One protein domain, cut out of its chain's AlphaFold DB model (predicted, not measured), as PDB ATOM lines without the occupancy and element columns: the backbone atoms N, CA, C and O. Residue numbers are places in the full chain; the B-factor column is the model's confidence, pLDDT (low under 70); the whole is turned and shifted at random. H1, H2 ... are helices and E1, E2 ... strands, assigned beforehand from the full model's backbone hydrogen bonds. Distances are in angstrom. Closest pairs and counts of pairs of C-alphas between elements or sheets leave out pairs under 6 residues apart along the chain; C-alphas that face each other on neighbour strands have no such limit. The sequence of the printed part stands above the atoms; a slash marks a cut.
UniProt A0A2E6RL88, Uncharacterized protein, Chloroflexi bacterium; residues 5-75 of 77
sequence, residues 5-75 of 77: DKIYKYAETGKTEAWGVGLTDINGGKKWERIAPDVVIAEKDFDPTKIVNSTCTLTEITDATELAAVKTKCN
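What this domain is: This is residues 5 to 75 of the 77 residues of an uncharacterized protein of Chloroflexi bacterium (UniProt A0A2E6RL88). A small, strongly twisted sheet of four strands stands in the middle, with the single helix H1 across one face near one end of the long axis and two long loops, residues 13 to 31 and 43 to 55, reaching toward the other end. The printed part has 71 residues with four named strands and one named helix, in the order E1, E2, E3, E4, H1. The sheet order is E2, E3, E1, E4, all antiparallel, and the class is mixed, helices and strands, though only 31 of the 71 residues are in named elements. The whole is compact, with a radius of gyration of the C-alphas of 12.4 A and spans of 36 by 26 by 18 A.

Where its parts are: E1, residues 6 to 12, begins at C-alpha 6 at (27.630, 17.211, -13.838) and is 19.1 A long. After a long link of 19 residues comes E2, residues 32 to 36, 12.3 A. A tight link of 2 residues leads to E3, residues 39 to 42, 10.1 A. A long link of 13 residues leads to E4, residues 56 to 60, 13.1 A, with C-alpha 56 at (43.301, 16.597, -19.598). A tight link of 3 residues leads to H1, residues 64 to 73, 14.1 A, which ends at C-alpha 73 at (35.335, 19.484, -0.210).

How they stand to each other: E1 and E3 are the inner strands, antiparallel at 137 degrees, with N 8 and O 40 within hydrogen-bond range at 2.8 A. E1 and E4 are antiparallel at 148 degrees, with N 9 and O 59 at 2.8 A. E2 and E3 form a hairpin, antiparallel at 157 degrees, with N 33 and O 41 at 2.8 A. E2 and E4, the edge strands, are apart. E1 and E2 are only just apart, their closest C-alphas 8.3 A from each other. H1 is on the sheet at a height of 10.0 A, over E1, and runs across the strands, at 78 degrees to E1 on the local plane. The closest C-alphas of E1 and H1 are those of Ile 7 and Leu 67, 7.6 A apart. In H1 every O i to N i+4 pair is within hydrogen-bond range.

The domain as a whole: The two C-alphas farthest apart are those of Ala 18 and Thr 65, 37.1 A. The printed part has no cut. The long links are E1 to E2 and E3 to E4. The mean pLDDT of the printed part is 77.0, and the model's confidence is under 70 at residues 14 to 30 and 51 to 54.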
ATOM      1  N   ASP A   5      25.229  20.755 -13.653       89.00
ATOM      2  CA  ASP A   5      24.566  19.538 -14.128       89.00
ATOM      3  C   ASP A   5      25.398  18.299 -13.770       89.00
ATOM      4  O   ASP A   5      24.885  17.344 -13.187       89.00
ATOM      5  N   LYS A   6      26.710  18.340 -14.044       89.62
ATOM      6  CA  LYS A   6      27.630  17.211 -13.838       89.62
ATOM      7  C   LYS A   6      28.943  17.628 -13.190       89.62
ATOM      8  O   LYS A   6      29.396  18.765 -13.332       89.62
ATOM      9  N   ILE A   7      29.570  16.678 -12.499       90.38
ATOM     10  CA  ILE A   7      30.874  16.841 -11.847       90.38
ATOM     11  C   ILE A   7      31.826  15.778 -12.394       90.38
ATOM     12  O   ILE A   7      31.470  14.606 -12.506       90.38
ATOM     13  N   TYR A   8      33.041  16.192 -12.727       91.00
ATOM     14  CA  TYR A   8      34.064  15.360 -13.339       91.00
ATOM     15  C   TYR A   8      35.357  15.407 -12.532       91.00
ATOM     16  O   TYR A   8      35.762  16.464 -12.043       91.00
ATOM     17  N   LYS A   9      36.055  14.272 -12.474       91.12
ATOM     18  CA  LYS A   9      37.471  14.225 -12.114       91.12
ATOM     19  C   LYS A   9      38.301  14.764 -13.258       91.12
ATOM     20  O   LYS A   9      38.112  14.349 -14.400       91.12
ATOM     21  N   TYR A  10      39.242  15.628 -12.927       87.50
ATOM     22  CA  TYR A  10      40.236  16.160 -13.843       87.50
ATOM     23  C   TYR A  10      41.566  15.443 -13.625       87.50
ATOM     24  O   TYR A  10      42.079  15.415 -12.507       87.50
ATOM     25  N   ALA A  11      42.142  14.897 -14.692       85.19
ATOM     26  CA  ALA A  11      43.498  14.358 -14.672       85.19
ATOM     27  C   ALA A  11      44.288  14.863 -15.878       85.19
ATOM     28  O   ALA A  11      43.762  14.895 -16.990       85.19
ATOM     29  N   GLU A  12      45.544  15.246 -15.666       82.75
ATOM     30  CA  GLU A  12      46.452  15.629 -16.745       82.75
ATOM     31  C   GLU A  12      47.000  14.377 -17.436       82.75
ATOM     32  O   GLU A  12      47.378  13.396 -16.803       82.75
ATOM     33  N   THR A  13      47.047  14.412 -18.760       74.00
ATOM     34  CA  THR A  13      47.470  13.293 -19.614       74.00
ATOM     35  C   THR A  13      48.969  13.303 -19.911       74.00
ATOM     36  O   THR A  13      49.452  12.443 -20.643       74.00
ATOM     37  N   GLY A  14      49.708  14.292 -19.396       67.12
ATOM     38  CA  GLY A  14      51.141  14.463 -19.660       67.12
ATOM     39  C   GLY A  14      51.479  14.935 -21.080       67.12
ATOM     40  O   GLY A  14      52.651  14.970 -21.447       67.12
ATOM     41  N   LYS A  15      50.478  15.302 -21.891       64.56
ATOM     42  CA  LYS A  15      50.685  15.912 -23.211       64.56
ATOM     43  C   LYS A  15      51.041  17.393 -23.058       64.56
ATOM     44  O   LYS A  15      50.463  18.083 -22.228       64.56
ATOM     45  N   THR A  16      51.960  17.888 -23.879       55.72
ATOM     46  CA  THR A  16      52.251  19.320 -24.029       55.72
ATOM     47  C   THR A  16      51.276  19.936 -25.038       55.72
ATOM     48  O   THR A  16      51.139  19.427 -26.151       55.72
ATOM     49  N   GLU A  17      50.558  21.005 -24.659       53.44
ATOM     50  CA  GLU A  17      49.642  21.726 -25.562       53.44
ATOM     51  C   GLU A  17      50.423  22.279 -26.764       53.44
ATOM     52  O   GLU A  17      51.272  23.152 -26.609       53.44
ATOM     53  N   ALA A  18      50.139  21.790 -27.975       48.84
ATOM     54  CA  ALA A  18      50.662  22.394 -29.206       48.84
ATOM     55  C   ALA A  18      49.780  23.556 -29.710       48.84
ATOM     56  O   ALA A  18      50.208  24.326 -30.564       48.84
ATOM     57  N   TRP A  19      48.555  23.689 -29.191       38.88
ATOM     58  CA  TRP A  19      47.568  24.678 -29.622       38.88
ATOM     59  C   TRP A  19      46.810  25.201 -28.406       38.88
ATOM     60  O   TRP A  19      46.451  24.429 -27.521       38.88
ATOM     61  N   GLY A  20      46.642  26.521 -28.358       40.59
ATOM     62  CA  GLY A  20      46.211  27.260 -27.180       40.59
ATOM     63  C   GLY A  20      44.878  26.810 -26.582       40.59
ATOM     64  O   GLY A  20      43.903  26.581 -27.289       40.59
ATOM     65  N   VAL A  21      44.881  26.803 -25.249       45.84
ATOM     66  CA  VAL A  21      43.742  26.812 -24.329       45.84
ATOM     67  C   VAL A  21      42.773  25.652 -24.546       45.84
ATOM     68  O   VAL A  21      41.682  25.791 -25.109       45.84
ATOM     69  N   GLY A  22      43.181  24.489 -24.037       48.62
ATOM     70  CA  GLY A  22      42.319  23.340 -23.834       48.62
ATOM     71  C   GLY A  22      40.993  23.746 -23.194       48.62
ATOM     72  O   GLY A  22      40.961  24.514 -22.232       48.62
ATOM     73  N   LEU A  23      39.913  23.171 -23.739       55.16
ATOM     74  CA  LEU A  23      38.519  23.277 -23.290       55.16
ATOM     75  C   LEU A  23      37.714  24.486 -23.822       55.16
ATOM     76  O   LEU A  23      36.873  25.044 -23.112       55.16
ATOM     77  N   THR A  24      37.888  24.861 -25.089       50.97
ATOM     78  CA  THR A  24      36.887  25.707 -25.767       50.97
ATOM     79  C   THR A  24      35.828  24.797 -26.398       50.97
ATOM     80  O   THR A  24      36.154  23.994 -27.270       50.97
ATOM     81  N   ASP A  25      34.571  24.872 -25.937       52.78
ATOM     82  CA  ASP A  25      33.443  24.204 -26.609       52.78
ATOM     83  C   ASP A  25      33.397  24.667 -28.072       52.78
ATOM     84  O   ASP A  25      33.638  25.843 -28.353       52.78
ATOM     85  N   ILE A  26      33.067  23.770 -29.004       52.09
ATOM     86  CA  ILE A  26      33.012  24.088 -30.443       52.09
ATOM     87  C   ILE A  26      32.065  25.267 -30.764       52.09
ATOM     88  O   ILE A  26      32.196  25.886 -31.815       52.09
ATOM     89  N   ASN A  27      31.153  25.614 -29.845       57.75
ATOM     90  CA  ASN A  27      30.215  26.734 -29.960       57.75
ATOM     91  C   ASN A  27      30.617  27.985 -29.150       57.75
ATOM     92  O   ASN A  27      29.813  28.904 -29.013       57.75
ATOM     93  N   GLY A  28      31.828  28.040 -28.584       55.50
ATOM     94  CA  GLY A  28      32.389  29.239 -27.942       55.50
ATOM     95  C   GLY A  28      31.836  29.597 -26.554       55.50
ATOM     96  O   GLY A  28      32.230  30.616 -25.991       55.50
ATOM     97  N   GLY A  29      30.949  28.782 -25.973       62.59
ATOM     98  CA  GLY A  29      30.438  28.971 -24.612       62.59
ATOM     99  C   GLY A  29      31.224  28.162 -23.578       62.59
ATOM    100  O   GLY A  29      31.334  26.943 -23.697       62.59
ATOM    101  N   LYS A  30      31.739  28.811 -22.526       68.81
ATOM    102  CA  LYS A  30      32.359  28.114 -21.386       68.81
ATOM    103  C   LYS A  30      31.267  27.467 -20.519       68.81
ATOM    104  O   LYS A  30      30.777  28.091 -19.589       68.81
ATOM    105  N   LYS A  31      30.899  26.221 -20.834       77.31
ATOM    106  CA  LYS A  31      29.901  25.409 -20.099       77.31
ATOM    107  C   LYS A  31      30.492  24.573 -18.958       77.31
ATOM    108  O   LYS A  31      29.900  23.587 -18.530       77.31
ATOM    109  N   TRP A  32      31.699  24.894 -18.511       83.62
ATOM    110  CA  TRP A  32      32.415  24.135 -17.489       83.62
ATOM    111  C   TRP A  32      33.329  25.058 -16.685       83.62
ATOM    112  O   TRP A  32      33.770  26.100 -17.172       83.62
ATOM    113  N   GLU A  33      33.654  24.668 -15.460       83.62
ATOM    114  CA  GLU A  33      34.573  25.395 -14.595       83.62
ATOM    115  C   GLU A  33      35.415  24.426 -13.765       83.62
ATOM    116  O   GLU A  33      34.909  23.464 -13.191       83.62
ATOM    117  N   ARG A  34      36.727  24.670 -13.707       85.44
ATOM    118  CA  ARG A  34      37.632  23.941 -12.816       85.44
ATOM    119  C   ARG A  34      37.635  24.637 -11.462       85.44
ATOM    120  O   ARG A  34      38.156  25.740 -11.344       85.44
ATOM    121  N   ILE A  35      37.070  23.974 -10.463       85.81
ATOM    122  CA  ILE A  35      36.907  24.504  -9.100       85.81
ATOM    123  C   ILE A  35      37.948  23.950  -8.123       85.81
ATOM    124  O   ILE A  35      38.148  24.499  -7.045       85.81
ATOM    125  N   ALA A  36      38.630  22.870  -8.504       85.56
ATOM    126  CA  ALA A  36      39.763  22.322  -7.774       85.56
ATOM    127  C   ALA A  36      40.776  21.712  -8.757       85.56
ATOM    128  O   ALA A  36      40.439  21.460  -9.919       85.56
ATOM    129  N   PRO A  37      42.019  21.431  -8.324       84.56
ATOM    130  CA  PRO A  37      43.018  20.798  -9.181       84.56
ATOM    131  C   PRO A  37      42.531  19.485  -9.814       84.56
ATOM    132  O   PRO A  37      42.872  19.193 -10.952       84.56
ATOM    133  N   ASP A  38      41.693  18.737  -9.111       87.00
ATOM    134  CA  ASP A  38      41.175  17.427  -9.491       87.00
ATOM    135  C   ASP A  38      39.685  17.434  -9.866       87.00
ATOM    136  O   ASP A  38      39.139  16.373 -10.161       87.00
ATOM    137  N   VAL A  39      39.010  18.594  -9.878       89.38
ATOM    138  CA  VAL A  39      37.545  18.671 -10.037       89.38
ATOM    139  C   VAL A  39      37.124  19.736 -11.045       89.38
ATOM    140  O   VAL A  39      37.507  20.906 -10.953       89.38
ATOM    141  N   VAL A  40      36.253  19.328 -11.965       89.31
ATOM    142  CA  VAL A  40      35.554  20.193 -12.917       89.31
ATOM    143  C   VAL A  40      34.048  20.039 -12.735       89.31
ATOM    144  O   VAL A  40      33.537  18.926 -12.660       89.31
ATOM    145  N   ILE A  41      33.333  21.156 -12.690       89.25
ATOM    146  CA  ILE A  41      31.872  21.210 -12.774       89.25
ATOM    147  C   ILE A  41      31.467  21.610 -14.182       89.25
ATOM    148  O   ILE A  41      32.175  22.367 -14.844       89.25
ATOM    149  N   ALA A  42      30.331  21.111 -14.643       89.00
ATOM    150  CA  ALA A  42      29.811  21.439 -15.955       89.00
ATOM    151  C   ALA A  42      28.318  21.724 -15.925       89.00
ATOM    152  O   ALA A  42      27.586  21.160 -15.110       89.00
ATOM    153  N   GLU A  43      27.887  22.589 -16.834       87.00
ATOM    154  CA  GLU A  43      26.484  22.882 -17.080       87.00
ATOM    155  C   GLU A  43      25.851  21.846 -18.000       87.00
ATOM    156  O   GLU A  43      26.515  21.008 -18.622       87.00
ATOM    157  N   LYS A  44      24.530  21.962 -18.122       82.38
ATOM    158  CA  LYS A  44      23.742  21.171 -19.051       82.38
ATOM    159  C   LYS A  44      24.283  21.317 -20.480       82.38
ATOM    160  O   LYS A  44      24.680  22.398 -20.922       82.38
ATOM    161  N   ASP A  45      24.286  20.201 -21.202       80.75
ATOM    162  CA  ASP A  45      24.784  20.070 -22.577       80.75
ATOM    163  C   ASP A  45      26.309  20.239 -22.745       80.75
ATOM    164  O   ASP A  45      26.783  20.384 -23.877       80.75
ATOM    165  N   PHE A  46      27.090  20.229 -21.658       84.06
ATOM    166  CA  PHE A  46      28.536  20.040 -21.754       84.06
ATOM    167  C   PHE A  46      28.862  18.599 -22.153       84.06
ATOM    168  O   PHE A  46      28.395  17.645 -21.530       84.06
ATOM    169  N   ASP A  47      29.701  18.454 -23.174       79.44
ATOM    170  CA  ASP A  47      30.119  17.160 -23.698       79.44
ATOM    171  C   ASP A  47      31.648  17.028 -23.607       79.44
ATOM    172  O   ASP A  47      32.367  17.627 -24.416       79.44
ATOM    173  N   PRO A  48      32.172  16.241 -22.648       76.19
ATOM    174  CA  PRO A  48      33.610  16.078 -22.479       76.19
ATOM    175  C   PRO A  48      34.274  15.353 -23.662       76.19
ATOM    176  O   PRO A  48      35.487  15.441 -23.826       76.19
ATOM    177  N   THR A  49      33.512  14.665 -24.520       75.81
ATOM    178  CA  THR A  49      34.061  13.994 -25.710       75.81
ATOM    179  C   THR A  49      34.437  14.980 -26.815       75.81
ATOM    180  O   THR A  49      35.307  14.691 -27.636       75.81
ATOM    181  N   LYS A  50      33.848  16.184 -26.804       71.12
ATOM    182  CA  LYS A  50      34.209  17.286 -27.711       71.12
ATOM    183  C   LYS A  50      35.511  17.969 -27.320       71.12
ATOM    184  O   LYS A  50      36.021  18.793 -28.078       71.12
ATOM    185  N   ILE A  51      36.066  17.618 -26.164       69.62
ATOM    186  CA  ILE A  51      37.377  18.077 -25.740       69.62
ATOM    187  C   ILE A  51      38.444  17.279 -26.507       69.62
ATOM    188  O   ILE A  51      39.047  16.328 -26.011       69.62
ATOM    189  N   VAL A  52      38.675  17.673 -27.753       60.06
ATOM    190  CA  VAL A  52      39.726  17.109 -28.604       60.06
ATOM    191  C   VAL A  52      41.077  17.761 -28.304       60.06
ATOM    192  O   VAL A  52      41.136  18.919 -27.901       60.06
ATOM    193  N   ASN A  53      42.176  17.023 -28.503       57.09
ATOM    194  CA  ASN A  53      43.557  17.511 -28.316       57.09
ATOM    195  C   ASN A  53      43.851  18.147 -26.945       57.09
ATOM    196  O   ASN A  53      44.768  18.952 -26.807       57.09
ATOM    197  N   SER A  54      43.088  17.763 -25.928       65.94
ATOM    198  CA  SER A  54      43.242  18.274 -24.577       65.94
ATOM    199  C   SER A  54      44.378  17.596 -23.827       65.94
ATOM    200  O   SER A  54      44.659  16.406 -24.004       65.94
ATOM    201  N   THR A  55      45.017  18.366 -22.955       72.25
ATOM    202  CA  THR A  55      46.000  17.881 -21.987       72.25
ATOM    203  C   THR A  55      45.365  17.261 -20.759       72.25
ATOM    204  O   THR A  55      46.088  16.714 -19.935       72.25
ATOM    205  N   CYS A  56      44.039  17.245 -20.664       77.81
ATOM    206  CA  CYS A  56      43.301  16.597 -19.598       77.81
ATOM    207  C   CYS A  56      42.288  15.555 -20.081       77.81
ATOM    208  O   CYS A  56      41.770  15.594 -21.199       77.81
ATOM    209  N   THR A  57      41.983  14.632 -19.179       81.38
ATOM    210  CA  THR A  57      40.846  13.718 -19.247       81.38
ATOM    211  C   THR A  57      39.841  14.095 -18.174       81.38
ATOM    212  O   THR A  57      40.226  14.338 -17.027       81.38
ATOM    213  N   LEU A  58      38.562  14.096 -18.546       86.88
ATOM    214  CA  LEU A  58      37.448  14.269 -17.624       86.88
ATOM    215  C   LEU A  58      36.720  12.939 -17.446       86.88
ATOM    216  O   LEU A  58      36.303  12.329 -18.426       86.88
ATOM    217  N   THR A  59      36.566  12.492 -16.202       89.94
ATOM    218  CA  THR A  59      35.793  11.286 -15.864       89.94
ATOM    219  C   THR A  59      34.604  11.682 -15.009       89.94
ATOM    220  O   THR A  59      34.798  12.283 -13.957       89.94
ATOM    221  N   GLU A  60      33.384  11.383 -15.458       91.81
ATOM    222  CA  GLU A  60      32.168  11.720 -14.710       91.81
ATOM    223  C   GLU A  60      32.163  11.005 -13.353       91.81
ATOM    224  O   GLU A  60      32.442   9.809 -13.269       91.81
ATOM    225  N   ILE A  61      31.863  11.745 -12.288       91.50
ATOM    226  CA  ILE A  61      31.694  11.182 -10.950       91.50
ATOM    227  C   ILE A  61      30.243  10.727 -10.825       91.50
ATOM    228  O   ILE A  61      29.347  11.537 -10.608       91.50
ATOM    229  N   THR A  62      30.014   9.424 -10.972       92.06
ATOM    230  CA  THR A  62      28.675   8.821 -10.861       92.06
ATOM    231  C   THR A  62      28.408   8.202  -9.489       92.06
ATOM    232  O   THR A  62      27.259   7.911  -9.161       92.06
ATOM    233  N   ASP A  63      29.452   7.968  -8.691       93.38
ATOM    234  CA  ASP A  63      29.323   7.415  -7.344       93.38
ATOM    235  C   ASP A  63      28.773   8.469  -6.372       93.38
ATOM    236  O   ASP A  63      29.314   9.569  -6.253       93.38
ATOM    237  N   ALA A  64      27.689   8.139  -5.667       91.00
ATOM    238  CA  ALA A  64      26.989   9.087  -4.803       91.00
ATOM    239  C   ALA A  64      27.811   9.499  -3.569       91.00
ATOM    240  O   ALA A  64      27.714  10.644  -3.120       91.00
ATOM    241  N   THR A  65      28.620   8.588  -3.020       92.88
ATOM    242  CA  THR A  65      29.475   8.864  -1.859       92.88
ATOM    243  C   THR A  65      30.616   9.789  -2.254       92.88
ATOM    244  O   THR A  65      30.886  10.775  -1.564       92.88
ATOM    245  N   GLU A  66      31.244   9.524  -3.394       90.00
ATOM    246  CA  GLU A  66      32.284  10.378  -3.950       90.00
ATOM    247  C   GLU A  66      31.742  11.759  -4.336       90.00
ATOM    248  O   GLU A  66      32.360  12.774  -4.016       90.00
ATOM    249  N   LEU A  67      30.553  11.820  -4.942       90.06
ATOM    250  CA  LEU A  67      29.900  13.079  -5.288       90.06
ATOM    251  C   LEU A  67      29.640  13.935  -4.040       90.06
ATOM    252  O   LEU A  67      29.915  15.132  -4.047       90.06
ATOM    253  N   ALA A  68      29.144  13.329  -2.955       90.25
ATOM    254  CA  ALA A  68      28.924  14.022  -1.688       90.25
ATOM    255  C   ALA A  68      30.240  14.546  -1.092       90.25
ATOM    256  O   ALA A  68      30.317  15.715  -0.714       90.25
ATOM    257  N   ALA A  69      31.291  13.721  -1.080       90.12
ATOM    258  CA  ALA A  69      32.610  14.121  -0.598       90.12
ATOM    259  C   ALA A  69      33.186  15.302  -1.398       90.12
ATOM    260  O   ALA A  69      33.706  16.250  -0.808       90.12
ATOM    261  N   VAL A  70      33.053  15.284  -2.728       89.12
ATOM    262  CA  VAL A  70      33.498  16.381  -3.600       89.12
ATOM    263  C   VAL A  70      32.677  17.646  -3.368       89.12
ATOM    264  O   VAL A  70      33.259  18.721  -3.239       89.12
ATOM    265  N   LYS A  71      31.351  17.541  -3.241       88.38
ATOM    266  CA  LYS A  71      30.492  18.693  -2.934       88.38
ATOM    267  C   LYS A  71      30.868  19.348  -1.609       88.38
ATOM    268  O   LYS A  71      31.003  20.567  -1.558       88.38
ATOM    269  N   THR A  72      31.125  18.555  -0.567       90.56
ATOM    270  CA  THR A  72      31.599  19.069   0.726       90.56
ATOM    271  C   THR A  72      32.995  19.685   0.619       90.56
ATOM    272  O   THR A  72      33.201  20.798   1.094       90.56
ATOM    273  N   LYS A  73      33.951  19.004  -0.032       88.12
ATOM    274  CA  LYS A  73      35.335  19.484  -0.210       88.12
ATOM    275  C   LYS A  73      35.392  20.809  -0.973       88.12
ATOM    276  O   LYS A  73      36.187  21.678  -0.628       88.12
ATOM    277  N   CYS A  74      34.575  20.949  -2.012       84.25
ATOM    278  CA  CYS A  74      34.595  22.088  -2.928       84.25
ATOM    279  C   CYS A  74      33.500  23.130  -2.645       84.25
ATOM    280  O   CYS A  74      33.345  24.061  -3.430       84.25
ATOM    281  N   ASN A  75      32.759  22.986  -1.540       83.62
ATOM    282  CA  ASN A  75      31.678  23.882  -1.120       83.62
ATOM    283  C   ASN A  75      30.624  24.133  -2.221       83.62
ATOM    284  O   ASN A  75      30.235  25.269  -2.490       83.62
TER     285      ASN A  75